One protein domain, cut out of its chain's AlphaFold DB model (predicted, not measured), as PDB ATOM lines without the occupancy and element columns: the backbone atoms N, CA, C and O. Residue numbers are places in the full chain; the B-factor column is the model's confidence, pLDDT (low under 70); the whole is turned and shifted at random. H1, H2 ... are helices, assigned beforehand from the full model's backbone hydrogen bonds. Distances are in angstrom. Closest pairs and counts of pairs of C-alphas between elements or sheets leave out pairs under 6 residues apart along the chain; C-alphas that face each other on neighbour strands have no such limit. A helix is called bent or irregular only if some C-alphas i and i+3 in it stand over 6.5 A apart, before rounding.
ATOM      1  N   GLY A  20      -6.419  38.316 -29.939       75.62
ATOM      2  CA  GLY A  20      -6.831  37.482 -28.806       75.62
ATOM      3  C   GLY A  20      -7.451  36.147 -29.235       75.62
ATOM      4  O   GLY A  20      -7.140  35.104 -28.663       75.62
ATOM      5  N   ARG A  21      -8.278  36.136 -30.291       77.75
ATOM      6  CA  ARG A  21      -8.874  34.885 -30.809       77.75
ATOM      7  C   ARG A  21      -7.830  33.991 -31.465       77.75
ATOM      8  O   ARG A  21      -7.905  32.773 -31.324       77.75
ATOM      9  N   PHE A  22      -6.862  34.586 -32.159       83.62
ATOM     10  CA  PHE A  22      -5.727  33.855 -32.711       83.62
ATOM     11  C   PHE A  22      -4.897  33.195 -31.602       83.62
ATOM     12  O   PHE A  22      -4.628  31.999 -31.683       83.62
ATOM     13  N   GLN A  23      -4.573  33.930 -30.534       80.00
ATOM     14  CA  GLN A  23      -3.854  33.384 -29.380       80.00
ATOM     15  C   GLN A  23      -4.597  32.205 -28.745       80.00
ATOM     16  O   GLN A  23      -3.987  31.164 -28.505       80.00
ATOM     17  N   MET A  24      -5.911  32.331 -28.523       78.06
ATOM     18  CA  MET A  24      -6.716  31.223 -28.000       78.06
ATOM     19  C   MET A  24      -6.652  29.992 -28.899       78.06
ATOM     20  O   MET A  24      -6.490  28.882 -28.403       78.06
ATOM     21  N   ALA A  25      -6.767  30.178 -30.215       84.06
ATOM     22  CA  ALA A  25      -6.734  29.071 -31.162       84.06
ATOM     23  C   ALA A  25      -5.371  28.366 -31.170       84.06
ATOM     24  O   ALA A  25      -5.325  27.138 -31.125       84.06
ATOM     25  N   VAL A  26      -4.271  29.125 -31.168       85.50
ATOM     26  CA  VAL A  26      -2.912  28.566 -31.115       85.50
ATOM     27  C   VAL A  26      -2.700  27.771 -29.830       85.50
ATOM     28  O   VAL A  26      -2.264  26.620 -29.896       85.50
ATOM     29  N   TRP A  27      -3.041  28.333 -28.669       81.94
ATOM     30  CA  TRP A  27      -2.867  27.643 -27.390       81.94
ATOM     31  C   TRP A  27      -3.768  26.418 -27.260       81.94
ATOM     32  O   TRP A  27      -3.293  25.368 -26.838       81.94
ATOM     33  N   PHE A  28      -5.024  26.513 -27.694       83.19
ATOM     34  CA  PHE A  28      -5.949  25.382 -27.698       83.19
ATOM     35  C   PHE A  28      -5.412  24.215 -28.533       83.19
ATOM     36  O   PHE A  28      -5.295  23.100 -28.029       83.19
ATOM     37  N   VAL A  29      -5.016  24.472 -29.785       87.19
ATOM     38  CA  VAL A  29      -4.455  23.438 -30.672       87.19
ATOM     39  C   VAL A  29      -3.180  22.844 -30.079       87.19
ATOM     40  O   VAL A  29      -2.992  21.631 -30.116       87.19
ATOM     41  N   THR A  30      -2.327  23.680 -29.488       86.12
ATOM     42  CA  THR A  30      -1.065  23.244 -28.877       86.12
ATOM     43  C   THR A  30      -1.297  22.336 -27.672       86.12
ATOM     44  O   THR A  30      -0.634  21.311 -27.550       86.12
ATOM     45  N   VAL A  31      -2.259  22.666 -26.807       83.00
ATOM     46  CA  VAL A  31      -2.626  21.851 -25.639       83.00
ATOM     47  C   VAL A  31      -3.237  20.519 -26.066       83.00
ATOM     48  O   VAL A  31      -2.836  19.478 -25.550       83.00
ATOM     49  N   VAL A  32      -4.156  20.531 -27.038       85.50
ATOM     50  CA  VAL A  32      -4.755  19.302 -27.582       85.50
ATOM     51  C   VAL A  32      -3.681  18.412 -28.204       85.50
ATOM     52  O   VAL A  32      -3.626  17.220 -27.910       85.50
ATOM     53  N   PHE A  33      -2.790  18.985 -29.016       87.25
ATOM     54  CA  PHE A  33      -1.672  18.252 -29.603       87.25
ATOM     55  C   PHE A  33      -0.748  17.674 -28.530       87.25
ATOM     56  O   PHE A  33      -0.390  16.507 -28.611       87.25
ATOM     57  N   ALA A  34      -0.398  18.454 -27.504       83.94
ATOM     58  CA  ALA A  34       0.457  17.999 -26.413       83.94
ATOM     59  C   ALA A  34      -0.150  16.835 -25.635       83.94
ATOM     60  O   ALA A  34       0.551  15.869 -25.342       83.94
ATOM     61  N   PHE A  35      -1.450  16.908 -25.347       82.06
ATOM     62  CA  PHE A  35      -2.176  15.840 -24.676       82.06
ATOM     63  C   PHE A  35      -2.171  14.550 -25.506       82.06
ATOM     64  O   PHE A  35      -1.811  13.490 -24.999       82.06
ATOM     65  N   LEU A  36      -2.503  14.648 -26.799       85.75
ATOM     66  CA  LEU A  36      -2.516  13.499 -27.706       85.75
ATOM     67  C   LEU A  36      -1.116  12.920 -27.937       85.75
ATOM     68  O   LEU A  36      -0.959  11.704 -27.960       85.75
ATOM     69  N   PHE A  37      -0.104  13.775 -28.094       84.88
ATOM     70  CA  PHE A  37       1.285  13.362 -28.277       84.88
ATOM     71  C   PHE A  37       1.822  12.648 -27.036       84.88
ATOM     72  O   PHE A  37       2.395  11.569 -27.163       84.88
ATOM     73  N   ALA A  38       1.601  13.208 -25.843       81.88
ATOM     74  CA  ALA A  38       1.999  12.567 -24.596       81.88
ATOM     75  C   ALA A  38       1.324  11.196 -24.460       81.88
ATOM     76  O   ALA A  38       2.027  10.203 -24.313       81.88
ATOM     77  N   TYR A  39       0.000  11.126 -24.638       83.25
ATOM     78  CA  TYR A  39      -0.752   9.869 -24.590       83.25
ATOM     79  C   TYR A  39      -0.246   8.831 -25.604       83.25
ATOM     80  O   TYR A  39      -0.086   7.662 -25.263       83.25
ATOM     81  N   ALA A  40       0.054   9.248 -26.837       86.19
ATOM     82  CA  ALA A  40       0.555   8.354 -27.878       86.19
ATOM     83  C   ALA A  40       1.941   7.765 -27.559       86.19
ATOM     84  O   ALA A  40       2.243   6.661 -28.007       86.19
ATOM     85  N   VAL A  41       2.783   8.485 -26.807       85.44
ATOM     86  CA  VAL A  41       4.144   8.039 -26.465       85.44
ATOM     87  C   VAL A  41       4.187   7.279 -25.137       85.44
ATOM     88  O   VAL A  41       4.913   6.291 -25.036       85.44
ATOM     89  N   THR A  42       3.439   7.711 -24.118       82.62
ATOM     90  CA  THR A  42       3.465   7.098 -22.778       82.62
ATOM     91  C   THR A  42       2.434   5.986 -22.601       82.62
ATOM     92  O   THR A  42       2.608   5.143 -21.726       82.62
ATOM     93  N   GLY A  43       1.357   5.981 -23.395       81.19
ATOM     94  CA  GLY A  43       0.202   5.097 -23.201       81.19
ATOM     95  C   GLY A  43      -0.649   5.441 -21.972       81.19
ATOM     96  O   GLY A  43      -1.601   4.721 -21.675       81.19
ATOM     97  N   ASP A  44      -0.326   6.532 -21.273       74.94
ATOM     98  CA  ASP A  44      -0.990   6.980 -20.049       74.94
ATOM     99  C   ASP A  44      -1.414   8.448 -20.171       74.94
ATOM    100  O   ASP A  44      -0.777   9.259 -20.851       74.94
ATOM    101  N   THR A  45      -2.513   8.808 -19.517       69.88
ATOM    102  CA  THR A  45      -2.999  10.184 -19.481       69.88
ATOM    103  C   THR A  45      -2.152  10.995 -18.511       69.88
ATOM    104  O   THR A  45      -2.386  10.986 -17.303       69.88
ATOM    105  N   ALA A  46      -1.170  11.726 -19.039       68.00
ATOM    106  CA  ALA A  46      -0.419  12.681 -18.237       68.00
ATOM    107  C   ALA A  46      -1.373  13.761 -17.674       68.00
ATOM    108  O   ALA A  46      -2.154  14.342 -18.440       68.00
ATOM    109  N   PRO A  47      -1.334  14.057 -16.361       71.88
ATOM    110  CA  PRO A  47      -2.154  15.110 -15.780       71.88
ATOM    111  C   PRO A  47      -1.772  16.471 -16.373       71.88
ATOM    112  O   PRO A  47      -0.592  16.800 -16.497       71.88
ATOM    113  N   ILE A  48      -2.780  17.268 -16.735       72.06
ATOM    114  CA  ILE A  48      -2.580  18.618 -17.273       72.06
ATOM    115  C   ILE A  48      -2.084  19.525 -16.132       72.06
ATOM    116  O   ILE A  48      -2.821  19.703 -15.158       72.06
ATOM    117  N   PRO A  49      -0.881  20.127 -16.226       78.62
ATOM    118  CA  PRO A  49      -0.353  20.987 -15.177       78.62
ATOM    119  C   PRO A  49      -1.227  22.221 -14.970       78.62
ATOM    120  O   PRO A  49      -1.705  22.842 -15.928       78.62
ATOM    121  N   GLN A  50      -1.380  22.622 -13.708       70.50
ATOM    122  CA  GLN A  50      -2.175  23.790 -13.331       70.50
ATOM    123  C   GLN A  50      -1.680  25.060 -14.039       70.50
ATOM    124  O   GLN A  50      -2.499  25.868 -14.480       70.50
ATOM    125  N   GLY A  51      -0.364  25.212 -14.235       70.00
ATOM    126  CA  GLY A  51       0.196  26.357 -14.948       70.00
ATOM    127  C   GLY A  51      -0.242  26.444 -16.413       70.00
ATOM    128  O   GLY A  51      -0.514  27.536 -16.909       70.00
ATOM    129  N   THR A  52      -0.425  25.309 -17.094       73.94
ATOM    130  CA  THR A  52      -0.944  25.298 -18.471       73.94
ATOM    131  C   THR A  52      -2.411  25.746 -18.529       73.94
ATOM    132  O   THR A  52      -2.797  26.511 -19.416       73.94
ATOM    133  N   LEU A  53      -3.228  25.332 -17.555       73.00
ATOM    134  CA  LEU A  53      -4.624  25.774 -17.452       73.00
ATOM    135  C   LEU A  53      -4.730  27.268 -17.125       73.00
ATOM    136  O   LEU A  53      -5.546  27.963 -17.727       73.00
ATOM    137  N   ILE A  54      -3.885  27.774 -16.221       70.44
ATOM    138  CA  ILE A  54      -3.828  29.203 -15.885       70.44
ATOM    139  C   ILE A  54      -3.402  30.022 -17.103       70.44
ATOM    140  O   ILE A  54      -4.022  31.043 -17.388       70.44
ATOM    141  N   LEU A  55      -2.400  29.573 -17.862       73.00
ATOM    142  CA  LEU A  55      -1.951  30.257 -19.075       73.00
ATOM    143  C   LEU A  55      -3.081  30.403 -20.106       73.00
ATOM    144  O   LEU A  55      -3.314  31.491 -20.636       73.00
ATOM    145  N   MET A  56      -3.835  29.325 -20.336       73.38
ATOM    146  CA  MET A  56      -5.023  29.356 -21.191       73.38
ATOM    147  C   MET A  56      -6.113  30.272 -20.607       73.38
ATOM    148  O   MET A  56      -6.747  31.028 -21.345       73.38
ATOM    149  N   GLY A  57      -6.295  30.251 -19.283       70.06
ATOM    150  CA  GLY A  57      -7.245  31.087 -18.551       70.06
ATOM    151  C   GLY A  57      -6.934  32.585 -18.604       70.06
ATOM    152  O   GLY A  57      -7.861  33.379 -18.726       70.06
ATOM    153  N   ILE A  58      -5.661  32.989 -18.585       69.50
ATOM    154  CA  ILE A  58      -5.246  34.394 -18.735       69.50
ATOM    155  C   ILE A  58      -5.573  34.880 -20.151       69.50
ATOM    156  O   ILE A  58      -6.223  35.911 -20.308       69.50
ATOM    157  N   GLY A  59      -5.210  34.107 -21.182       64.88
ATOM    158  CA  GLY A  59      -5.561  34.432 -22.569       64.88
ATOM    159  C   GLY A  59      -7.077  34.528 -22.783       64.88
ATOM    160  O   GLY A  59      -7.561  35.474 -23.409       64.88
ATOM    161  N   ALA A  60      -7.835  33.590 -22.203       65.19
ATOM    162  CA  ALA A  60      -9.294  33.598 -22.216       65.19
ATOM    163  C   ALA A  60      -9.879  34.819 -21.489       65.19
ATOM    164  O   ALA A  60     -10.686  35.551 -22.061       65.19
ATOM    165  N   GLY A  61      -9.445  35.070 -20.254       66.06
ATOM    166  CA  GLY A  61      -9.944  36.143 -19.397       66.06
ATOM    167  C   GLY A  61      -9.662  37.533 -19.960       66.06
ATOM    168  O   GLY A  61     -10.560  38.370 -20.000       66.06
ATOM    169  N   THR A  62      -8.452  37.777 -20.470       67.88
ATOM    170  CA  THR A  62      -8.085  39.068 -21.069       67.88
ATOM    171  C   THR A  62      -8.879  39.348 -22.342       67.88
ATOM    172  O   THR A  62      -9.393  40.452 -22.515       67.88
ATOM    173  N   ALA A  63      -9.037  38.362 -23.225       62.53
ATOM    174  CA  ALA A  63      -9.779  38.552 -24.467       62.53
ATOM    175  C   ALA A  63     -11.298  38.657 -24.243       62.53
ATOM    176  O   ALA A  63     -11.953  39.453 -24.916       62.53
ATOM    177  N   LEU A  64     -11.862  37.911 -23.285       62.62
ATOM    178  CA  LEU A  64     -13.261  38.071 -22.875       62.62
ATOM    179  C   LEU A  64     -13.497  39.435 -22.219       62.62
ATOM    180  O   LEU A  64     -14.479  40.100 -22.541       62.62
ATOM    181  N   GLY A  65     -12.580  39.886 -21.358       66.75
ATOM    182  CA  GLY A  65     -12.630  41.214 -20.745       66.75
ATOM    183  C   GLY A  65     -12.567  42.337 -21.781       66.75
ATOM    184  O   GLY A  65     -13.398  43.244 -21.759       66.75
ATOM    185  N   ALA A  66     -11.645  42.244 -22.744       66.06
ATOM    186  CA  ALA A  66     -11.556  43.188 -23.857       66.06
ATOM    187  C   ALA A  66     -12.842  43.193 -24.701       66.06
ATOM    188  O   ALA A  66     -13.405  44.256 -24.965       66.06
ATOM    189  N   ALA A  67     -13.372  42.012 -25.039       65.12
ATOM    190  CA  ALA A  67     -14.621  41.891 -25.786       65.12
ATOM    191  C   ALA A  67     -15.819  42.495 -25.032       65.12
ATOM    192  O   ALA A  67     -16.638  43.177 -25.646       65.12
ATOM    193  N   ALA A  68     -15.917  42.300 -23.713       70.38
ATOM    194  CA  ALA A  68     -16.983  42.877 -22.894       70.38
ATOM    195  C   ALA A  68     -16.927  44.416 -22.869       70.38
ATOM    196  O   ALA A  68     -17.951  45.080 -23.044       70.38
ATOM    197  N   ILE A  69     -15.728  44.990 -22.718       69.75
ATOM    198  CA  ILE A  69     -15.520  46.446 -22.759       69.75
ATOM    199  C   ILE A  69     -15.893  47.006 -24.135       69.75
ATOM    200  O   ILE A  69     -16.578  48.030 -24.226       69.75
ATOM    201  N   ASP A  70     -15.472  46.338 -25.207       71.00
ATOM    202  CA  ASP A  70     -15.759  46.783 -26.567       71.00
ATOM    203  C   ASP A  70     -17.246  46.698 -26.905       71.00
ATOM    204  O   ASP A  70     -17.756  47.578 -27.597       71.00
ATOM    205  N   LEU A  71     -17.961  45.680 -26.418       73.25
ATOM    206  CA  LEU A  71     -19.415  45.576 -26.570       73.25
ATOM    207  C   LEU A  71     -20.131  46.746 -25.890       73.25
ATOM    208  O   LEU A  71     -21.040  47.338 -26.481       73.25
ATOM    209  N   ASN A  72     -19.696  47.122 -24.685       76.56
ATOM    210  CA  ASN A  72     -20.294  48.235 -23.953       76.56
ATOM    211  C   ASN A  72     -20.068  49.571 -24.683       76.56
ATOM    212  O   ASN A  72     -21.012  50.319 -24.933       76.56
ATOM    213  N   LYS A  73     -18.826  49.829 -25.126       76.56
ATOM    214  CA  LYS A  73     -18.490  51.012 -25.937       76.56
ATOM    215  C   LYS A  73     -19.298  51.060 -27.232       76.56
ATOM    216  O   LYS A  73     -19.839  52.103 -27.572       76.56
ATOM    217  N   ARG A  74     -19.424  49.931 -27.934       72.75
ATOM    218  CA  ARG A  74     -20.172  49.848 -29.196       72.75
ATOM    219  C   ARG A  74     -21.659  50.096 -29.021       72.75
ATOM    220  O   ARG A  74     -22.253  50.771 -29.854       72.75
ATOM    221  N   THR A  75     -22.255  49.581 -27.952       78.19
ATOM    222  CA  THR A  75     -23.680  49.793 -27.664       78.19
ATOM    223  C   THR A  75     -23.966  51.268 -27.389       78.19
ATOM    224  O   THR A  75     -24.921  51.820 -27.942       78.19
ATOM    225  N   ALA A  76     -23.089  51.926 -26.622       76.56
ATOM    226  CA  ALA A  76     -23.147  53.366 -26.397       76.56
ATOM    227  C   ALA A  76     -22.980  54.140 -27.717       76.56
ATOM    228  O   ALA A  76     -23.881  54.872 -28.113       76.56
ATOM    229  N   SER A  77     -21.911  53.875 -28.480       79.12
ATOM    230  CA  SER A  77     -21.654  54.557 -29.756       79.12
ATOM    231  C   SER A  77     -22.749  54.332 -30.803       79.12
ATOM    232  O   SER A  77     -23.036  55.236 -31.581       79.12
ATOM    233  N   LYS A  78     -23.382  53.153 -30.844       80.50
ATOM    234  CA  LYS A  78     -24.496  52.856 -31.758       80.50
ATOM    235  C   LYS A  78     -25.748  53.640 -31.378       80.50
ATOM    236  O   LYS A  78     -26.376  54.221 -32.261       80.50
ATOM    237  N   THR A  79     -26.073  53.690 -30.087       81.56
ATOM    238  CA  THR A  79     -27.180  54.501 -29.557       81.56
ATOM    239  C   THR A  79     -26.958  55.981 -29.852       81.56
ATOM    240  O   THR A  79     -27.835  56.629 -30.419       81.56
ATOM    241  N   ASP A  80     -25.756  56.491 -29.571       82.44
ATOM    242  CA  ASP A  80     -25.382  57.870 -29.878       82.44
ATOM    243  C   ASP A  80     -25.519  58.144 -31.375       82.44
ATOM    244  O   ASP A  80     -26.163  59.112 -31.771       82.44
ATOM    245  N   ARG A  81     -24.988  57.263 -32.234       80.50
ATOM    246  CA  ARG A  81     -25.082  57.431 -33.689       80.50
ATOM    247  C   ARG A  81     -26.532  57.509 -34.152       80.50
ATOM    248  O   ARG A  81     -26.840  58.388 -34.945       80.50
ATOM    249  N   ILE A  82     -27.414  56.642 -33.649       84.12
ATOM    250  CA  ILE A  82     -28.847  56.669 -33.977       84.12
ATOM    251  C   ILE A  82     -29.457  58.021 -33.580       84.12
ATOM    252  O   ILE A  82     -30.059  58.677 -34.431       84.12
ATOM    253  N   ASN A  83     -29.228  58.477 -32.346       85.94
ATOM    254  CA  ASN A  83     -29.755  59.747 -31.834       85.94
ATOM    255  C   ASN A  83     -29.258  60.958 -32.641       85.94
ATOM    256  O   ASN A  83     -30.044  61.809 -33.049       85.94
ATOM    257  N   TRP A  84     -27.960  61.021 -32.940       85.00
ATOM    258  CA  TRP A  84     -27.395  62.119 -33.725       85.00
ATOM    259  C   TRP A  84     -27.833  62.072 -35.194       85.00
ATOM    260  O   TRP A  84     -28.023  63.121 -35.812       85.00
ATOM    261  N   THR A  85     -28.022  60.880 -35.775       85.44
ATOM    262  CA  THR A  85     -28.544  60.759 -37.149       85.44
ATOM    263  C   THR A  85     -30.000  61.196 -37.265       85.44
ATOM    264  O   THR A  85     -30.338  61.859 -38.246       85.44
ATOM    265  N   SER A  86     -30.849  60.881 -36.281       84.88
ATOM    266  CA  SER A  86     -32.246  61.321 -36.280       84.88
ATOM    267  C   SER A  86     -32.354  62.833 -36.071       84.88
ATOM    268  O   SER A  86     -33.099  63.493 -36.795       84.88
ATOM    269  N   GLU A  87     -31.540  63.411 -35.180       85.19
ATOM    270  CA  GLU A  87     -31.473  64.863 -34.984       85.19
ATOM    271  C   GLU A  87     -30.999  65.586 -36.257       85.19
ATOM    272  O   GLU A  87     -31.630  66.548 -36.704       85.19
ATOM    273  N   LYS A  88     -29.943  65.080 -36.914       85.44
ATOM    274  CA  LYS A  88     -29.456  65.620 -38.194       85.44
ATOM    275  C   LYS A  88     -30.527  65.582 -39.291       85.44
ATOM    276  O   LYS A  88     -30.541  66.471 -40.135       85.44
ATOM    277  N   ALA A  89     -31.392  64.568 -39.305       86.31
ATOM    278  CA  ALA A  89     -32.458  64.443 -40.298       86.31
ATOM    279  C   ALA A  89     -33.631  65.412 -40.049       86.31
ATOM    280  O   ALA A  89     -34.241  65.880 -41.007       86.31
ATOM    281  N   ALA A  90     -33.923  65.746 -38.786       87.69
ATOM    282  CA  ALA A  90     -35.030  66.633 -38.415       87.69
ATOM    283  C   ALA A  90     -34.697  68.134 -38.553       87.69
ATOM    284  O   ALA A  90     -35.564  68.939 -38.894       87.69
ATOM    285  N   LEU A  91     -33.440  68.525 -38.311       88.06
ATOM    286  CA  LEU A  91     -33.004  69.930 -38.333       88.06
ATOM    287  C   LEU A  91     -33.238  70.654 -39.679       88.06
ATOM    288  O   LEU A  91     -33.697  71.796 -39.649       88.06
ATOM    289  N   PRO A  92     -32.996  70.047 -40.861       88.06
ATOM    290  CA  PRO A  92     -33.298  70.678 -42.145       88.06
ATOM    291  C   PRO A  92     -34.780  71.028 -42.325       88.06
ATOM    292  O   PRO A  92     -35.086  72.115 -42.809       88.06
ATOM    293  N   GLN A  93     -35.695  70.149 -41.893       88.00
ATOM    294  CA  GLN A  93     -37.137  70.421 -41.945       88.00
ATOM    295  C   GLN A  93     -37.511  71.582 -41.017       88.00
ATOM    296  O   GLN A  93     -38.214  72.498 -41.435       88.00
ATOM    297  N   GLN A  94     -36.969  71.611 -39.794       88.06
ATOM    298  CA  GLN A  94     -37.196  72.724 -38.863       88.06
ATOM    299  C   GLN A  94     -36.688  74.062 -39.413       88.06
ATOM    300  O   GLN A  94     -37.353  75.086 -39.263       88.06
ATOM    301  N   ILE A  95     -35.522  74.070 -40.068       89.38
ATOM    302  CA  ILE A  95     -34.974  75.274 -40.704       89.38
ATOM    303  C   ILE A  95     -35.904  75.756 -41.824       89.38
ATOM    304  O   ILE A  95     -36.163  76.955 -41.914       89.38
ATOM    305  N   GLN A  96     -36.436  74.844 -42.641       88.19
ATOM    306  CA  GLN A  96     -37.361  75.183 -43.724       88.19
ATOM    307  C   GLN A  96     -38.690  75.755 -43.194       88.19
ATOM    308  O   GLN A  96     -39.178  76.758 -43.717       88.19
ATOM    309  N   ASP A  97     -39.234  75.186 -42.116       88.50
ATOM    310  CA  ASP A  97     -40.447  75.685 -41.452       88.50
ATOM    311  C   ASP A  97     -40.242  77.055 -40.789       88.50
ATOM    312  O   ASP A  97     -41.138  77.901 -40.788       88.50
ATOM    313  N   LEU A  98     -39.065  77.309 -40.215       87.31
ATOM    314  CA  LEU A  98     -38.733  78.624 -39.663       87.31
ATOM    315  C   LEU A  98     -38.566  79.665 -40.776       87.31
ATOM    316  O   LEU A  98     -39.068  80.780 -40.648       87.31
ATOM    317  N   GLN A  99     -37.920  79.302 -41.887       87.19
ATOM    318  CA  GLN A  99     -37.784  80.177 -43.055       87.19
ATOM    319  C   GLN A  99     -39.143  80.549 -43.659       87.19
ATOM    320  O   GLN A  99     -39.362  81.717 -43.992       87.19
ATOM    321  N   SER A 100     -40.069  79.591 -43.770       84.75
ATOM    322  CA  SER A 100     -41.410  79.857 -44.296       84.75
ATOM    323  C   SER A 100     -42.193  80.809 -43.386       84.75
ATOM    324  O   SER A 100     -42.720  81.803 -43.881       84.75
ATOM    325  N   LYS A 101     -42.160  80.597 -42.060       83.81
ATOM    326  CA  LYS A 101     -42.788  81.487 -41.063       83.81
ATOM    327  C   LYS A 101     -42.239  82.911 -41.098       83.81
ATOM    328  O   LYS A 101     -43.020  83.853 -41.009       83.81
ATOM    329  N   ILE A 102     -40.920  83.069 -41.254       82.56
ATOM    330  CA  ILE A 102     -40.274  84.385 -41.387       82.56
ATOM    331  C   ILE A 102     -40.726  85.080 -42.677       82.56
ATOM    332  O   ILE A 102     -41.025  86.268 -42.655       82.56
ATOM    333  N   THR A 103     -40.812  84.347 -43.790       82.25
ATOM    334  CA  THR A 103     -41.202  84.917 -45.094       82.25
ATOM    335  C   THR A 103     -42.683  85.311 -45.132       82.25
ATOM    336  O   THR A 103     -43.048  86.261 -45.817       82.25
ATOM    337  N   SER A 104     -43.541  84.607 -44.387       79.50
ATOM    338  CA  SER A 104     -44.974  84.910 -44.275       79.50
ATOM    339  C   SER A 104     -45.331  85.954 -43.206       79.50
ATOM    340  O   SER A 104     -46.503  86.312 -43.095       79.50
ATOM    341  N   ALA A 105     -44.372  86.408 -42.392       77.06
ATOM    342  CA  ALA A 105     -44.633  87.335 -41.292       77.06
ATOM    343  C   ALA A 105     -44.874  88.774 -41.809       77.06
ATOM    344  O   ALA A 105     -44.059  89.288 -42.581       77.06
ATOM    345  N   PRO A 106     -45.958  89.455 -41.386       74.31
ATOM    346  CA  PRO A 106     -46.200  90.862 -41.693       74.31
ATOM    347  C   PRO A 106     -45.060  91.789 -41.245       74.31
ATOM    348  O   PRO A 106     -44.468  91.625 -40.176       74.31
ATOM    349  N   THR A 107     -44.786  92.825 -42.037       59.72
ATOM    350  CA  THR A 107     -43.779  93.849 -41.735       59.72
ATOM    351  C   THR A 107     -44.160  94.608 -40.455       59.72
ATOM    352  O   THR A 107     -45.079  95.423 -40.471       59.72
ATOM    353  N   GLY A 108     -43.462  94.339 -39.343       65.06
ATOM    354  CA  GLY A 108     -43.712  94.966 -38.032       65.06
ATOM    355  C   GLY A 108     -44.078  94.001 -36.899       65.06
ATOM    356  O   GLY A 108     -44.328  94.455 -35.784       65.06
ATOM    357  N   ASP A 109     -44.094  92.691 -37.155       69.12
ATOM    358  CA  ASP A 109     -44.394  91.687 -36.131       69.12
ATOM    359  C   ASP A 109     -43.348  91.675 -34.988       69.12
ATOM    360  O   ASP A 109     -42.155  91.478 -35.250       69.12
ATOM    361  N   PRO A 110     -43.751  91.789 -33.706       76.88
ATOM    362  CA  PRO A 110     -42.831  91.766 -32.558       76.88
ATOM    363  C   PRO A 110     -42.003  90.476 -32.434       76.88
ATOM    364  O   PRO A 110     -40.955  90.464 -31.790       76.88
ATOM    365  N   ASN A 111     -42.466  89.384 -33.050       79.31
ATOM    366  CA  ASN A 111     -41.867  88.050 -32.959       79.31
ATOM    367  C   ASN A 111     -40.831  87.749 -34.060       79.31
ATOM    368  O   ASN A 111     -40.139  86.733 -33.976       79.31
ATOM    369  N   LEU A 112     -40.686  88.621 -35.066       77.38
ATOM    370  CA  LEU A 112     -39.664  88.514 -36.118       77.38
ATOM    371  C   LEU A 112     -38.232  88.298 -35.584       77.38
ATOM    372  O   LEU A 112     -37.584  87.348 -36.033       77.38
ATOM    373  N   PRO A 113     -37.728  89.086 -34.609       82.75
ATOM    374  CA  PRO A 113     -36.376  88.889 -34.080       82.75
ATOM    375  C   PRO A 113     -36.208  87.551 -33.343       82.75
ATOM    376  O   PRO A 113     -35.149  86.931 -33.439       82.75
ATOM    377  N   LEU A 114     -37.255  87.059 -32.665       86.00
ATOM    378  CA  LEU A 114     -37.227  85.757 -31.989       86.00
ATOM    379  C   LEU A 114     -37.143  84.604 -33.002       86.00
ATOM    380  O   LEU A 114     -36.341  83.688 -32.826       86.00
ATOM    381  N   LEU A 115     -37.929  84.661 -34.082       83.50
ATOM    382  CA  LEU A 115     -37.897  83.662 -35.156       83.50
ATOM    383  C   LEU A 115     -36.536  83.639 -35.870       83.50
ATOM    384  O   LEU A 115     -35.997  82.566 -36.148       83.50
ATOM    385  N   GLN A 116     -35.938  84.810 -36.110       84.56
ATOM    386  CA  GLN A 116     -34.583  84.921 -36.663       84.56
ATOM    387  C   GLN A 116     -33.520  84.326 -35.734       84.56
ATOM    388  O   GLN A 116     -32.621  83.622 -36.198       84.56
ATOM    389  N   GLN A 117     -33.643  84.543 -34.423       87.88
ATOM    390  CA  GLN A 117     -32.739  83.954 -33.436       87.88
ATOM    391  C   GLN A 117     -32.879  82.424 -33.362       87.88
ATOM    392  O   GLN A 117     -31.873  81.712 -33.285       87.88
ATOM    393  N   GLN A 118     -34.106  81.899 -33.446       87.00
ATOM    394  CA  GLN A 118     -34.364  80.456 -33.515       87.00
ATOM    395  C   GLN A 118     -33.745  79.820 -34.767       87.00
ATOM    396  O   GLN A 118     -33.120  78.765 -34.665       87.00
ATOM    397  N   LEU A 119     -33.844  80.479 -35.926       85.38
ATOM    398  CA  LEU A 119     -33.231  80.009 -37.173       85.38
ATOM    399  C   LEU A 119     -31.701  79.936 -37.063       85.38
ATOM    400  O   LEU A 119     -31.111  78.916 -37.418       85.38
ATOM    401  N   LEU A 120     -31.062  80.980 -36.528       88.06
ATOM    402  CA  LEU A 120     -29.611  81.011 -36.289       88.06
ATOM    403  C   LEU A 120     -29.164  79.871 -35.364       88.06
ATOM    404  O   LEU A 120     -28.179  79.184 -35.639       88.06
ATOM    405  N   THR A 121     -29.926  79.635 -34.297       90.50
ATOM    406  CA  THR A 121     -29.651  78.569 -33.326       90.50
ATOM    407  C   THR A 121     -29.778  77.185 -33.973       90.50
ATOM    408  O   THR A 121     -28.901  76.338 -33.796       90.50
ATOM    409  N   ALA A 122     -30.818  76.959 -34.782       87.44
ATOM    410  CA  ALA A 122     -31.021  75.705 -35.510       87.44
ATOM    411  C   ALA A 122     -29.899  75.431 -36.531       87.44
ATOM    412  O   ALA A 122     -29.411  74.304 -36.636       87.44
ATOM    413  N   GLN A 123     -29.427  76.464 -37.240       88.94
ATOM    414  CA  GLN A 123     -28.291  76.350 -38.163       88.94
ATOM    415  C   GLN A 123     -26.986  75.991 -37.439       88.94
ATOM    416  O   GLN A 123     -26.261  75.098 -37.882       88.94
ATOM    417  N   GLN A 124     -26.699  76.630 -36.300       90.56
ATOM    418  CA  GLN A 124     -25.535  76.289 -35.475       90.56
ATOM    419  C   GLN A 124     -25.616  74.852 -34.951       90.56
ATOM    420  O   GLN A 124     -24.621  74.124 -34.983       90.56
ATOM    421  N   ARG A 125     -26.809  74.413 -34.531       88.25
ATOM    422  CA  ARG A 125     -27.039  73.047 -34.056       88.25
ATOM    423  C   ARG A 125     -26.761  72.008 -35.142       88.25
ATOM    424  O   ARG A 125     -26.138  70.985 -34.865       88.25
ATOM    425  N   LEU A 126     -27.141  72.284 -36.390       86.38
ATOM    426  CA  LEU A 126     -26.845  71.406 -37.524       86.38
ATOM    427  C   LEU A 126     -25.333  71.214 -37.702       86.38
ATOM    428  O   LEU A 126     -24.867  70.079 -37.821       86.38
ATOM    429  N   LEU A 127     -24.558  72.300 -37.641       85.94
ATOM    430  CA  LEU A 127     -23.096  72.235 -37.711       85.94
ATOM    431  C   LEU A 127     -22.523  71.402 -36.558       85.94
ATOM    432  O   LEU A 127     -21.719  70.500 -36.801       85.94
ATOM    433  N   THR A 128     -22.978  71.626 -35.320       88.00
ATOM    434  CA  THR A 128     -22.474  70.882 -34.155       88.00
ATOM    435  C   THR A 128     -22.793  69.392 -34.230       88.00
ATOM    436  O   THR A 128     -21.904  68.572 -34.005       88.00
ATOM    437  N   VAL A 129     -24.022  69.036 -34.621       87.25
ATOM    438  CA  VAL A 129     -24.464  67.640 -34.763       87.25
ATOM    439  C   VAL A 129     -23.688  66.956 -35.887       87.25
ATOM    440  O   VAL A 129     -23.235  65.824 -35.732       87.25
ATOM    441  N   SER A 130     -23.460  67.649 -37.007       83.56
ATOM    442  CA  SER A 130     -22.668  67.107 -38.114       83.56
ATOM    443  C   SER A 130     -21.211  66.837 -37.717       83.56
ATOM    444  O   SER A 130     -20.671  65.782 -38.054       83.56
ATOM    445  N   ALA A 131     -20.604  67.735 -36.934       84.88
ATOM    446  CA  ALA A 131     -19.249  67.572 -36.423       84.88
ATOM    447  C   ALA A 131     -19.155  66.454 -35.372       84.88
ATOM    448  O   ALA A 131     -18.168  65.725 -35.336       84.88
ATOM    449  N   GLN A 132     -20.166  66.299 -34.514       83.75
ATOM    450  CA  GLN A 132     -20.228  65.212 -33.532       83.75
ATOM    451  C   GLN A 132     -20.415  63.852 -34.200       83.75
ATOM    452  O   GLN A 132     -19.725  62.904 -33.835       83.75
ATOM    453  N   LEU A 133     -21.260  63.767 -35.230       79.75
ATOM    454  CA  LEU A 133     -21.454  62.532 -35.984       79.75
ATOM    455  C   LEU A 133     -20.161  62.073 -36.677       79.75
ATOM    456  O   LEU A 133     -19.884  60.880 -36.708       79.75
ATOM    457  N   GLY A 134     -19.343  63.011 -37.167       73.06
ATOM    458  CA  GLY A 134     -18.026  62.705 -37.736       73.06
ATOM    459  C   GLY A 134     -16.994  62.198 -36.720       73.06
ATOM    460  O   GLY A 134     -16.019  61.569 -37.119       73.06
ATOM    461  N   ARG A 135     -17.196  62.443 -35.417       75.50
ATOM    462  CA  ARG A 135     -16.323  61.939 -34.341       75.50
ATOM    463  C   ARG A 135     -16.706  60.546 -33.854       75.50
ATOM    464  O   ARG A 135     -15.910  59.920 -33.163       75.50
ATOM    465  N   ILE A 136     -17.912  60.072 -34.169       71.88
ATOM    466  CA  ILE A 136     -18.343  58.726 -33.793       71.88
ATOM    467  C   ILE A 136     -17.730  57.761 -34.811       71.88
ATOM    468  O   ILE A 136     -18.107  57.818 -35.985       71.88
ATOM    469  N   PRO A 137     -16.789  56.889 -34.401       65.81
ATOM    470  CA  PRO A 137     -16.184  55.937 -35.319       65.81
ATOM    471  C   PRO A 137     -17.269  55.075 -35.970       65.81
ATOM    472  O   PRO A 137     -18.280  54.725 -35.346       65.81
ATOM    473  N   ALA A 138     -17.078  54.755 -37.252       62.88
ATOM    474  CA  ALA A 138     -17.990  53.883 -37.975       62.88
ATOM    475  C   ALA A 138     -18.145  52.565 -37.197       62.88
ATOM    476  O   ALA A 138     -17.163  51.946 -36.806       62.88
ATOM    477  N   ALA A 139     -19.386  52.138 -36.956       61.97
ATOM    478  CA  ALA A 139     -19.658  50.907 -36.199       61.97
ATOM    479  C   ALA A 139     -19.298  49.626 -36.981       61.97
ATOM    480  O   ALA A 139     -19.419  48.523 -36.449       61.97
ATOM    481  N   GLU A 140     -18.897  49.774 -38.245       66.69
ATOM    482  CA  GLU A 140     -18.474  48.674 -39.102       66.69
ATOM    483  C   GLU A 140     -17.053  48.231 -38.741       66.69
ATOM    484  O   GLU A 140     -16.182  49.052 -38.455       66.69
ATOM    485  N   VAL A 141     -16.809  46.920 -38.780       73.44
ATOM    486  CA  VAL A 141     -15.459  46.363 -38.589       73.44
ATOM    487  C   VAL A 141     -14.533  46.903 -39.678       73.44
ATOM    488  O   VAL A 141     -14.937  46.958 -40.841       73.44
ATOM    489  N   ALA A 142     -13.295  47.269 -39.333       76.88
ATOM    490  CA  ALA A 142     -12.289  47.681 -40.310       76.88
ATOM    491  C   ALA A 142     -12.088  46.604 -41.395       76.88
ATOM    492  O   ALA A 142     -12.272  45.407 -41.152       76.88
ATOM    493  N   ALA A 143     -11.763  47.034 -42.616       81.06
ATOM    494  CA  ALA A 143     -11.483  46.101 -43.700       81.06
ATOM    495  C   ALA A 143     -10.194  45.339 -43.388       81.06
ATOM    496  O   ALA A 143      -9.220  45.936 -42.943       81.06
ATOM    497  N   SER A 144     -10.191  44.036 -43.651       83.50
ATOM    498  CA  SER A 144      -8.973  43.233 -43.603       83.50
ATOM    499  C   SER A 144      -7.992  43.713 -44.679       83.50
ATOM    500  O   SER A 144      -8.336  43.730 -45.864       83.50
ATOM    501  N   GLU A 145      -6.781  44.083 -44.267       82.06
ATOM    502  CA  GLU A 145      -5.657  44.439 -45.148       82.06
ATOM    503  C   GLU A 145      -4.639  43.292 -45.271       82.06
ATOM    504  O   GLU A 145      -3.710  43.346 -46.072       82.06
ATOM    505  N   GLY A 146      -4.844  42.210 -44.518       83.75
ATOM    506  CA  GLY A 146      -4.053  40.987 -44.581       83.75
ATOM    507  C   GLY A 146      -3.836  40.406 -43.193       83.75
ATOM    508  O   GLY A 146      -3.864  41.121 -42.203       83.75
ATOM    509  N   PHE A 147      -3.587  39.100 -43.092       84.50
ATOM    510  CA  PHE A 147      -3.563  38.415 -41.793       84.50
ATOM    511  C   PHE A 147      -2.600  39.047 -40.768       84.50
ATOM    512  O   PHE A 147      -3.011  39.323 -39.648       84.50
ATOM    513  N   ILE A 148      -1.341  39.304 -41.145       83.88
ATOM    514  CA  ILE A 148      -0.332  39.888 -40.239       83.88
ATOM    515  C   ILE A 148      -0.615  41.367 -39.964       83.88
ATOM    516  O   ILE A 148      -0.462  41.817 -38.830       83.88
ATOM    517  N   GLN A 149      -1.047  42.106 -40.987       82.75
ATOM    518  CA  GLN A 149      -1.380  43.522 -40.862       82.75
ATOM    519  C   GLN A 149      -2.546  43.697 -39.894       82.75
ATOM    520  O   GLN A 149      -2.410  44.415 -38.915       82.75
ATOM    521  N   ASP A 150      -3.613  42.923 -40.064       82.56
ATOM    522  CA  ASP A 150      -4.767  42.919 -39.171       82.56
ATOM    523  C   ASP A 150      -4.387  42.550 -37.729       82.56
ATOM    524  O   ASP A 150      -4.892  43.144 -36.781       82.56
ATOM    525  N   LEU A 151      -3.476  41.587 -37.551       83.25
ATOM    526  CA  LEU A 151      -3.086  41.096 -36.229       83.25
ATOM    527  C   LEU A 151      -2.240  42.109 -35.443       83.25
ATOM    528  O   LEU A 151      -2.351  42.202 -34.216       83.25
ATOM    529  N   LEU A 152      -1.377  42.837 -36.153       83.38
ATOM    530  CA  LEU A 152      -0.426  43.782 -35.575       83.38
ATOM    531  C   LEU A 152      -0.946  45.223 -35.567       83.38
ATOM    532  O   LEU A 152      -0.465  46.029 -34.771       83.38
ATOM    533  N   SER A 153      -1.909  45.559 -36.425       78.69
ATOM    534  CA  SER A 153      -2.473  46.906 -36.532       78.69
ATOM    535  C   SER A 153      -3.441  47.253 -35.396       78.69
ATOM    536  O   SER A 153      -4.106  46.393 -34.816       78.69
ATOM    537  N   ASP A 154      -3.487  48.538 -35.066       72.19
ATOM    538  CA  ASP A 154      -4.463  49.206 -34.204       72.19
ATOM    539  C   ASP A 154      -4.907  50.517 -34.891       72.19
ATOM    540  O   ASP A 154      -4.535  50.752 -36.041       72.19
ATOM    541  N   GLU A 155      -5.670  51.383 -34.212       61.59
ATOM    542  CA  GLU A 155      -6.323  52.584 -34.790       61.59
ATOM    543  C   GLU A 155      -5.432  53.488 -35.680       61.59
ATOM    544  O   GLU A 155      -5.958  54.141 -36.576       61.59
ATOM    545  N   ASN A 156      -4.104  53.497 -35.488       58.44
ATOM    546  CA  ASN A 156      -3.137  54.309 -36.246       58.44
ATOM    547  C   ASN A 156      -2.038  53.495 -36.978       58.44
ATOM    548  O   ASN A 156      -0.999  54.050 -37.336       58.44
ATOM    549  N   GLY A 157      -2.229  52.188 -37.201       73.62
ATOM    550  CA  GLY A 157      -1.250  51.311 -37.870       73.62
ATOM    551  C   GLY A 157      -0.634  50.262 -36.940       73.62
ATOM    552  O   GLY A 157      -1.234  49.910 -35.929       73.62
ATOM    553  N   ILE A 158       0.543  49.715 -37.281       78.19
ATOM    554  CA  ILE A 158       1.196  48.644 -36.498       78.19
ATOM    555  C   ILE A 158       1.439  49.111 -35.057       78.19
ATOM    556  O   ILE A 158       2.254  49.993 -34.795       78.19
ATOM    557  N   SER A 159       0.753  48.476 -34.111       81.25
ATOM    558  CA  SER A 159       0.900  48.744 -32.688       81.25
ATOM    559  C   SER A 159       2.076  47.964 -32.127       81.25
ATOM    560  O   SER A 159       2.123  46.732 -32.173       81.25
ATOM    561  N   PHE A 160       3.012  48.695 -31.525       75.62
ATOM    562  CA  PHE A 160       4.158  48.100 -30.849       75.62
ATOM    563  C   PHE A 160       3.729  47.122 -29.744       75.62
ATOM    564  O   PHE A 160       4.308  46.048 -29.610       75.62
ATOM    565  N   HIS A 161       2.657  47.435 -29.015       72.00
ATOM    566  CA  HIS A 161       2.113  46.556 -27.978       72.00
ATOM    567  C   HIS A 161       1.592  45.232 -28.559       72.00
ATOM    568  O   HIS A 161       1.915  44.158 -28.053       72.00
ATOM    569  N   ARG A 162       0.833  45.278 -29.663       81.31
ATOM    570  CA  ARG A 162       0.347  44.061 -30.340       81.31
ATOM    571  C   ARG A 162       1.503  43.221 -30.872       81.31
ATOM    572  O   ARG A 162       1.465  41.999 -30.760       81.31
ATOM    573  N   LEU A 163       2.550  43.875 -31.371       82.50
ATOM    574  CA  LEU A 163       3.778  43.221 -31.811       82.50
ATOM    575  C   LEU A 163       4.521  42.537 -30.659       82.50
ATOM    576  O   LEU A 163       4.939  41.392 -30.817       82.50
ATOM    577  N   GLN A 164       4.628  43.176 -29.493       78.62
ATOM    578  CA  GLN A 164       5.203  42.553 -28.298       78.62
ATOM    579  C   GLN A 164       4.398  41.326 -27.863       78.62
ATOM    580  O   GLN A 164       4.970  40.259 -27.651       78.62
ATOM    581  N   VAL A 165       3.073  41.454 -27.773       79.81
ATOM    582  CA  VAL A 165       2.178  40.359 -27.375       79.81
ATOM    583  C   VAL A 165       2.262  39.189 -28.364       79.81
ATOM    584  O   VAL A 165       2.387  38.033 -27.954       79.81
ATOM    585  N   PHE A 166       2.247  39.473 -29.668       84.50
ATOM    586  CA  PHE A 166       2.403  38.462 -30.713       84.50
ATOM    587  C   PHE A 166       3.781  37.785 -30.659       84.50
ATOM    588  O   PHE A 166       3.863  36.556 -30.677       84.50
ATOM    589  N   GLY A 167       4.854  38.568 -30.517       86.12
ATOM    590  CA  GLY A 167       6.222  38.064 -30.402       86.12
ATOM    591  C   GLY A 167       6.405  37.148 -29.192       86.12
ATOM    592  O   GLY A 167       6.883  36.025 -29.338       86.12
ATOM    593  N   TRP A 168       5.946  37.571 -28.012       80.75
ATOM    594  CA  TRP A 168       5.993  36.741 -26.806       80.75
ATOM    595  C   TRP A 168       5.155  35.469 -26.934       80.75
ATOM    596  O   TRP A 168       5.596  34.408 -26.499       80.75
ATOM    597  N   THR A 169       4.000  35.539 -27.601       83.25
ATOM    598  CA  THR A 169       3.189  34.345 -27.889       83.25
ATOM    599  C   THR A 169       3.985  33.319 -28.693       83.25
ATOM    600  O   THR A 169       3.986  32.144 -28.335       83.25
ATOM    601  N   LEU A 170       4.698  33.745 -29.741       87.25
ATOM    602  CA  LEU A 170       5.525  32.849 -30.556       87.25
ATOM    603  C   LEU A 170       6.708  32.267 -29.776       87.25
ATOM    604  O   LEU A 170       6.988  31.077 -29.907       87.25
ATOM    605  N   VAL A 171       7.377  33.077 -28.950       85.50
ATOM    606  CA  VAL A 171       8.496  32.617 -28.110       85.50
ATOM    607  C   VAL A 171       8.030  31.528 -27.145       85.50
ATOM    608  O   VAL A 171       8.620  30.449 -27.107       85.50
ATOM    609  N   PHE A 172       6.947  31.767 -26.403       80.75
ATOM    610  CA  PHE A 172       6.426  30.777 -25.458       80.75
ATOM    611  C   PHE A 172       5.892  29.534 -26.157       80.75
ATOM    612  O   PHE A 172       6.129  28.424 -25.683       80.75
ATOM    613  N   TRP A 173       5.236  29.705 -27.301       85.44
ATOM    614  CA  TRP A 173       4.786  28.588 -28.119       85.44
ATOM    615  C   TRP A 173       5.960  27.704 -28.570       85.44
ATOM    616  O   TRP A 173       5.929  26.490 -28.375       85.44
ATOM    617  N   ALA A 174       7.042  28.298 -29.084       88.19
ATOM    618  CA  ALA A 174       8.228  27.560 -29.519       88.19
ATOM    619  C   ALA A 174       8.935  26.838 -28.359       88.19
ATOM    620  O   ALA A 174       9.356  25.686 -28.506       88.19
ATOM    621  N   VAL A 175       9.043  27.487 -27.194       85.31
ATOM    622  CA  VAL A 175       9.598  26.873 -25.977       85.31
ATOM    623  C   VAL A 175       8.740  25.693 -25.531       85.31
ATOM    624  O   VAL A 175       9.283  24.621 -25.261       85.31
ATOM    625  N   PHE A 176       7.416  25.856 -25.513       83.62
ATOM    626  CA  PHE A 176       6.482  24.806 -25.120       83.62
ATOM    627  C   PHE A 176       6.619  23.572 -26.015       83.62
ATOM    628  O   PHE A 176       6.828  22.465 -25.521       83.62
ATOM    629  N   VAL A 177       6.582  23.768 -27.335       86.00
ATOM    630  CA  VAL A 177       6.726  22.686 -28.319       86.00
ATOM    631  C   VAL A 177       8.096  22.008 -28.194       86.00
ATOM    632  O   VAL A 177       8.188  20.782 -28.188       86.00
ATOM    633  N   SER A 178       9.167  22.784 -28.013       85.19
ATOM    634  CA  SER A 178      10.519  22.238 -27.831       85.19
ATOM    635  C   SER A 178      10.647  21.393 -26.562       85.19
ATOM    636  O   SER A 178      11.331  20.368 -26.565       85.19
ATOM    637  N   MET A 179      10.011  21.809 -25.466       80.56
ATOM    638  CA  MET A 179       9.993  21.045 -24.219       80.56
ATOM    639  C   MET A 179       9.138  19.783 -24.336       80.56
ATOM    640  O   MET A 179       9.571  18.733 -23.860       80.56
ATOM    641  N   LEU A 180       7.995  19.864 -25.023       83.81
ATOM    642  CA  LEU A 180       7.116  18.728 -25.285       83.81
ATOM    643  C   LEU A 180       7.869  17.596 -25.999       83.81
ATOM    644  O   LEU A 180       7.835  16.456 -25.545       83.81
ATOM    645  N   PHE A 181       8.620  17.912 -27.060       82.88
ATOM    646  CA  PHE A 181       9.405  16.906 -27.784       82.88
ATOM    647  C   PHE A 181      10.602  16.365 -26.990       82.88
ATOM    648  O   PHE A 181      10.999  15.224 -27.198       82.88
ATOM    649  N   LYS A 182      11.194  17.158 -26.085       82.00
ATOM    650  CA  LYS A 182      12.374  16.738 -25.306       82.00
ATOM    651  C   LYS A 182      12.038  15.914 -24.069       82.00
ATOM    652  O   LYS A 182      12.821  15.046 -23.702       82.00
ATOM    653  N   LYS A 183      10.941  16.237 -23.384       75.69
ATOM    654  CA  LYS A 183      10.595  15.625 -22.094       75.69
ATOM    655  C   LYS A 183       9.385  14.704 -22.166       75.69
ATOM    656  O   LYS A 183       9.187  13.945 -21.229       75.69
ATOM    657  N   VAL A 184       8.583  14.772 -23.238       73.00
ATOM    658  CA  VAL A 184       7.305  14.038 -23.375       73.00
ATOM    659  C   VAL A 184       6.362  14.298 -22.186       73.00
ATOM    660  O   VAL A 184       5.395  13.587 -21.943       73.00
ATOM    661  N   THR A 185       6.627  15.357 -21.428       67.31
ATOM    662  CA  THR A 185       5.785  15.829 -20.344       67.31
ATOM    663  C   THR A 185       5.251  17.192 -20.725       67.31
ATOM    664  O   THR A 185       5.913  17.989 -21.398       67.31
ATOM    665  N   MET A 186       4.015  17.447 -20.315       65.88
ATOM    666  CA  MET A 186       3.400  18.748 -20.493       65.88
ATOM    667  C   MET A 186       4.185  19.786 -19.679       65.88
ATOM    668  O   MET A 186       4.607  19.503 -18.556       65.88
ATOM    669  N   VAL A 187       4.430  20.963 -20.258       68.00
ATOM    670  CA  VAL A 187       5.226  22.002 -19.592       68.00
ATOM    671  C   VAL A 187       4.474  22.523 -18.378       68.00
ATOM    672  O   VAL A 187       3.331  22.968 -18.491       68.00
ATOM    673  N   ASP A 188       5.134  22.495 -17.224       68.00
ATOM    674  CA  ASP A 188       4.655  23.193 -16.041       68.00
ATOM    675  C   ASP A 188       5.275  24.590 -16.004       68.00
ATOM    676  O   ASP A 188       6.500  24.740 -16.030       68.00
ATOM    677  N   PHE A 189       4.419  25.607 -16.025       68.81
ATOM    678  CA  PHE A 189       4.833  27.001 -15.922       68.81
ATOM    679  C   PHE A 189       4.680  27.438 -14.471       68.81
ATOM    680  O   PHE A 189       3.583  27.360 -13.918       68.81
ATOM    681  N   ASP A 190       5.761  27.932 -13.874       71.00
ATOM    682  CA  ASP A 190       5.721  28.431 -12.499       71.00
ATOM    683  C   ASP A 190       4.907  29.736 -12.393       71.00
ATOM    684  O   ASP A 190       4.784  30.505 -13.355       71.00
ATOM    685  N   ALA A 191       4.407  30.027 -11.189       64.75
ATOM    686  CA  ALA A 191       3.694  31.253 -10.851       64.75
ATOM    687  C   ALA A 191       4.432  32.521 -11.310       64.75
ATOM    688  O   ALA A 191       3.790  33.457 -11.776       64.75
ATOM    689  N   THR A 192       5.767  32.548 -11.258       68.31
ATOM    690  CA  THR A 192       6.575  33.694 -11.706       68.31
ATOM    691  C   THR A 192       6.529  33.878 -13.228       68.31
ATOM    692  O   THR A 192       6.443  35.001 -13.724       68.31
ATOM    693  N   GLN A 193       6.536  32.780 -13.990       68.19
ATOM    694  CA  GLN A 193       6.436  32.811 -15.455       68.19
ATOM    695  C   GLN A 193       5.021  33.198 -15.900       68.19
ATOM    696  O   GLN A 193       4.849  33.980 -16.836       68.19
ATOM    697  N   LEU A 194       4.007  32.707 -15.184       68.88
ATOM    698  CA  LEU A 194       2.607  33.077 -15.386       68.88
ATOM    699  C   LEU A 194       2.346  34.536 -15.010       68.88
ATOM    700  O   LEU A 194       1.644  35.234 -15.736       68.88
ATOM    701  N   ALA A 195       2.948  35.019 -13.921       66.38
ATOM    702  CA  ALA A 195       2.874  36.412 -13.500       66.38
ATOM    703  C   ALA A 195       3.540  37.336 -14.522       66.38
ATOM    704  O   ALA A 195       2.967  38.366 -14.854       66.38
ATOM    705  N   LEU A 196       4.688  36.959 -15.091       67.25
ATOM    706  CA  LEU A 196       5.326  37.731 -16.161       67.25
ATOM    707  C   LEU A 196       4.403  37.869 -17.386       67.25
ATOM    708  O   LEU A 196       4.244  38.964 -17.927       67.25
ATOM    709  N   MET A 197       3.734  36.781 -17.780       67.44
ATOM    710  CA  MET A 197       2.754  36.796 -18.870       67.44
ATOM    711  C   MET A 197       1.504  37.617 -18.512       67.44
ATOM    712  O   MET A 197       1.051  38.434 -19.313       67.44
ATOM    713  N   GLY A 198       0.993  37.472 -17.289       62.94
ATOM    714  CA  GLY A 198      -0.178  38.187 -16.787       62.94
ATOM    715  C   GLY A 198       0.046  39.691 -16.615       62.94
ATOM    716  O   GLY A 198      -0.793  40.481 -17.043       62.94
ATOM    717  N   ILE A 199       1.179  40.115 -16.050       61.84
ATOM    718  CA  ILE A 199       1.553  41.527 -15.875       61.84
ATOM    719  C   ILE A 199       1.722  42.191 -17.246       61.84
ATOM    720  O   ILE A 199       1.188  43.278 -17.459       61.84
ATOM    721  N   SER A 200       2.346  41.525 -18.225       59.16
ATOM    722  CA  SER A 200       2.505  42.105 -19.569       59.16
ATOM    723  C   SER A 200       1.172  42.465 -20.256       59.16
ATOM    724  O   SER A 200       1.110  43.468 -20.959       59.16
ATOM    725  N   GLY A 201       0.087  41.719 -19.998       52.59
ATOM    726  CA  GLY A 201      -1.246  41.996 -20.556       52.59
ATOM    727  C   GLY A 201      -2.174  42.830 -19.657       52.59
ATOM    728  O   GLY A 201      -2.980  43.616 -20.158       52.59
ATOM    729  N   SER A 202      -2.074  42.689 -18.332       50.09
ATOM    730  CA  SER A 202      -2.948  43.381 -17.368       50.09
ATOM    731  C   SER A 202      -2.498  44.806 -17.056       50.09
ATOM    732  O   SER A 202      -3.351  45.664 -16.836       50.09
ATOM    733  N   THR A 203      -1.196  45.107 -17.122       54.16
ATOM    734  CA  THR A 203      -0.713  46.480 -16.902       54.16
ATOM    735  C   THR A 203      -1.206  47.418 -18.008       54.16
ATOM    736  O   THR A 203      -1.576  48.551 -17.727       54.16
ATOM    737  N   TYR A 204      -1.330  46.938 -19.251       44.41
ATOM    738  CA  TYR A 204      -1.903  47.722 -20.352       44.41
ATOM    739  C   TYR A 204      -3.390  48.043 -20.134       44.41
ATOM    740  O   TYR A 204      -3.815  49.179 -20.332       44.41
ATOM    741  N   LEU A 205      -4.184  47.068 -19.671       52.66
ATOM    742  CA  LEU A 205      -5.583  47.305 -19.297       52.66
ATOM    743  C   LEU A 205      -5.696  48.267 -18.105       52.66
ATOM    744  O   LEU A 205      -6.554  49.147 -18.127       52.66
ATOM    745  N   GLY A 206      -4.816  48.139 -17.108       52.19
ATOM    746  CA  GLY A 206      -4.739  49.051 -15.964       52.19
ATOM    747  C   GLY A 206      -4.422  50.488 -16.379       52.19
ATOM    748  O   GLY A 206      -5.156  51.404 -16.015       52.19
ATOM    749  N   PHE A 207      -3.407  50.687 -17.224       49.88
ATOM    750  CA  PHE A 207      -3.051  52.011 -17.739       49.88
ATOM    751  C   PHE A 207      -4.164  52.622 -18.599       49.88
ATOM    752  O   PHE A 207      -4.473  53.798 -18.437       49.88
ATOM    753  N   LYS A 208      -4.846  51.828 -19.435       48.59
ATOM    754  CA  LYS A 208      -5.947  52.317 -20.286       48.59
ATOM    755  C   LYS A 208      -7.226  52.649 -19.499       48.59
ATOM    756  O   LYS A 208      -8.056  53.426 -19.972       48.59
ATOM    757  N   LEU A 209      -7.413  52.057 -18.315       50.19
ATOM    758  CA  LEU A 209      -8.492  52.408 -17.382       50.19
ATOM    759  C   LEU A 209      -8.167  53.683 -16.592       50.19
ATOM    760  O   LEU A 209      -9.067  54.485 -16.351       50.19
ATOM    761  N   GLN A 210      -6.896  53.893 -16.246       43.44
ATOM    762  CA  GLN A 210      -6.434  55.071 -15.513       43.44
ATOM    763  C   GLN A 210      -6.341  56.321 -16.408       43.44
ATOM    764  O   GLN A 210      -6.702  57.410 -15.975       43.44
ATOM    765  N   GLU A 211      -5.976  56.161 -17.684       39.78
ATOM    766  CA  GLU A 211      -5.935  57.240 -18.687       39.78
ATOM    767  C   GLU A 211      -7.327  57.811 -19.021       39.78
ATOM    768  O   GLU A 211      -7.445  58.962 -19.413       39.78
ATOM    769  N   LYS A 212      -8.406  57.039 -18.827       42.19
ATOM    770  CA  LYS A 212      -9.790  57.515 -19.025       42.19
ATOM    771  C   LYS A 212     -10.396  58.231 -17.812       42.19
ATOM    772  O   LYS A 212     -11.529  58.704 -17.913       42.19
ATOM    773  N   GLN A 213      -9.701  58.238 -16.674       44.25
ATOM    774  CA  GLN A 213     -10.144  58.881 -15.432       44.25
ATOM    775  C   GLN A 213      -9.350  60.149 -15.082       44.25
ATOM    776  O   GLN A 213      -9.712  60.819 -14.116       44.25
TER     777      GLN A 213
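This is residues 20 to 213 of the 214 residues of an uncharacterized protein of Acidobacteria bacterium (UniProt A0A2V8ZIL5). One very long, nearly straight helix, H2, runs through most of a rod; at one end its first arm, H2a, joins H1, H5 and H6 in a loose up-and-down bundle, each running against the one before it, and at the other its second arm, H2b, folds back into H3 as a helical hairpin. The small helix H4 packs on the beginning of H5. The printed part has 194 residues with six named helices, H1 to H6 in order, and no named strand: the class is all helix. The whole is extended, with a radius of gyration of the C-alphas of 28.5 A and spans of 100 by 30 by 27 A.

Start at H1, residues 20 to 42. H2, residues 50 to 103, was assigned as one helix by its hydrogen bonds but is bent, with C-alphas 89 and 92 6.6 A apart; its arms H2a, residues 50 to 89, and H2b, residues 92 to 103, stand at 19 degrees. H1 and H2a form a hairpin at a shallow tilt of 23 degrees; their closest C-alphas are those of Gly 20 and Ala 63, 5.4 A apart. H2b and H3, residues 112 to 135, form another, closest at Ile 95 and Leu 119, with C-alphas 6.2 A apart. H4, residues 147 to 152, touches H5, residues 160 to 183, at a steep tilt of 68 degrees, only just short of about perpendicular; the closest C-alphas, of Leu 152 and Arg 162, are 5.3 A apart. H5 touches H1 the same way at 3 degrees, closest at the C-alphas of Leu 180 and Ala 34, 6.8 A. H6, residues 191 to 210, touches H2a, closest at the C-alphas of Leu 194 and Leu 55, 6.5 A. H2a and H5 are apart. Every O i to N i+4 pair is within hydrogen-bond range in H1, H2a, H2b, H3, H4 and H5; in H6, 14 of 16 are.

Find C-alpha 20 at (-6.831, 37.482, -28.806); from there H1 runs 32.6 A. H2a begins at C-alpha 50, (-2.175, 23.790, -13.331), and covers 57.4 A; H2b adds an arm of 16.6 A. H3 measures 35.4 A, H4 8.8 A and H5 34.2 A. H6, 26.3 A long with a kink of 38 degrees near residue 198, ends at C-alpha 210, (-6.434, 55.071, -15.513).

Look at Gly 43 and Gly 108 for the two C-alphas farthest apart, 101.1 A. The printed part has no cut, and the link from H3 to H4 is long, with 11 residues. Residues 68 to 73, in H2, and 206 to 213, of which 206 to 210 belong to H6, stand free. Mean pLDDT of the printed part is 76.3; 50 residues are under 70, among them 191 to 213.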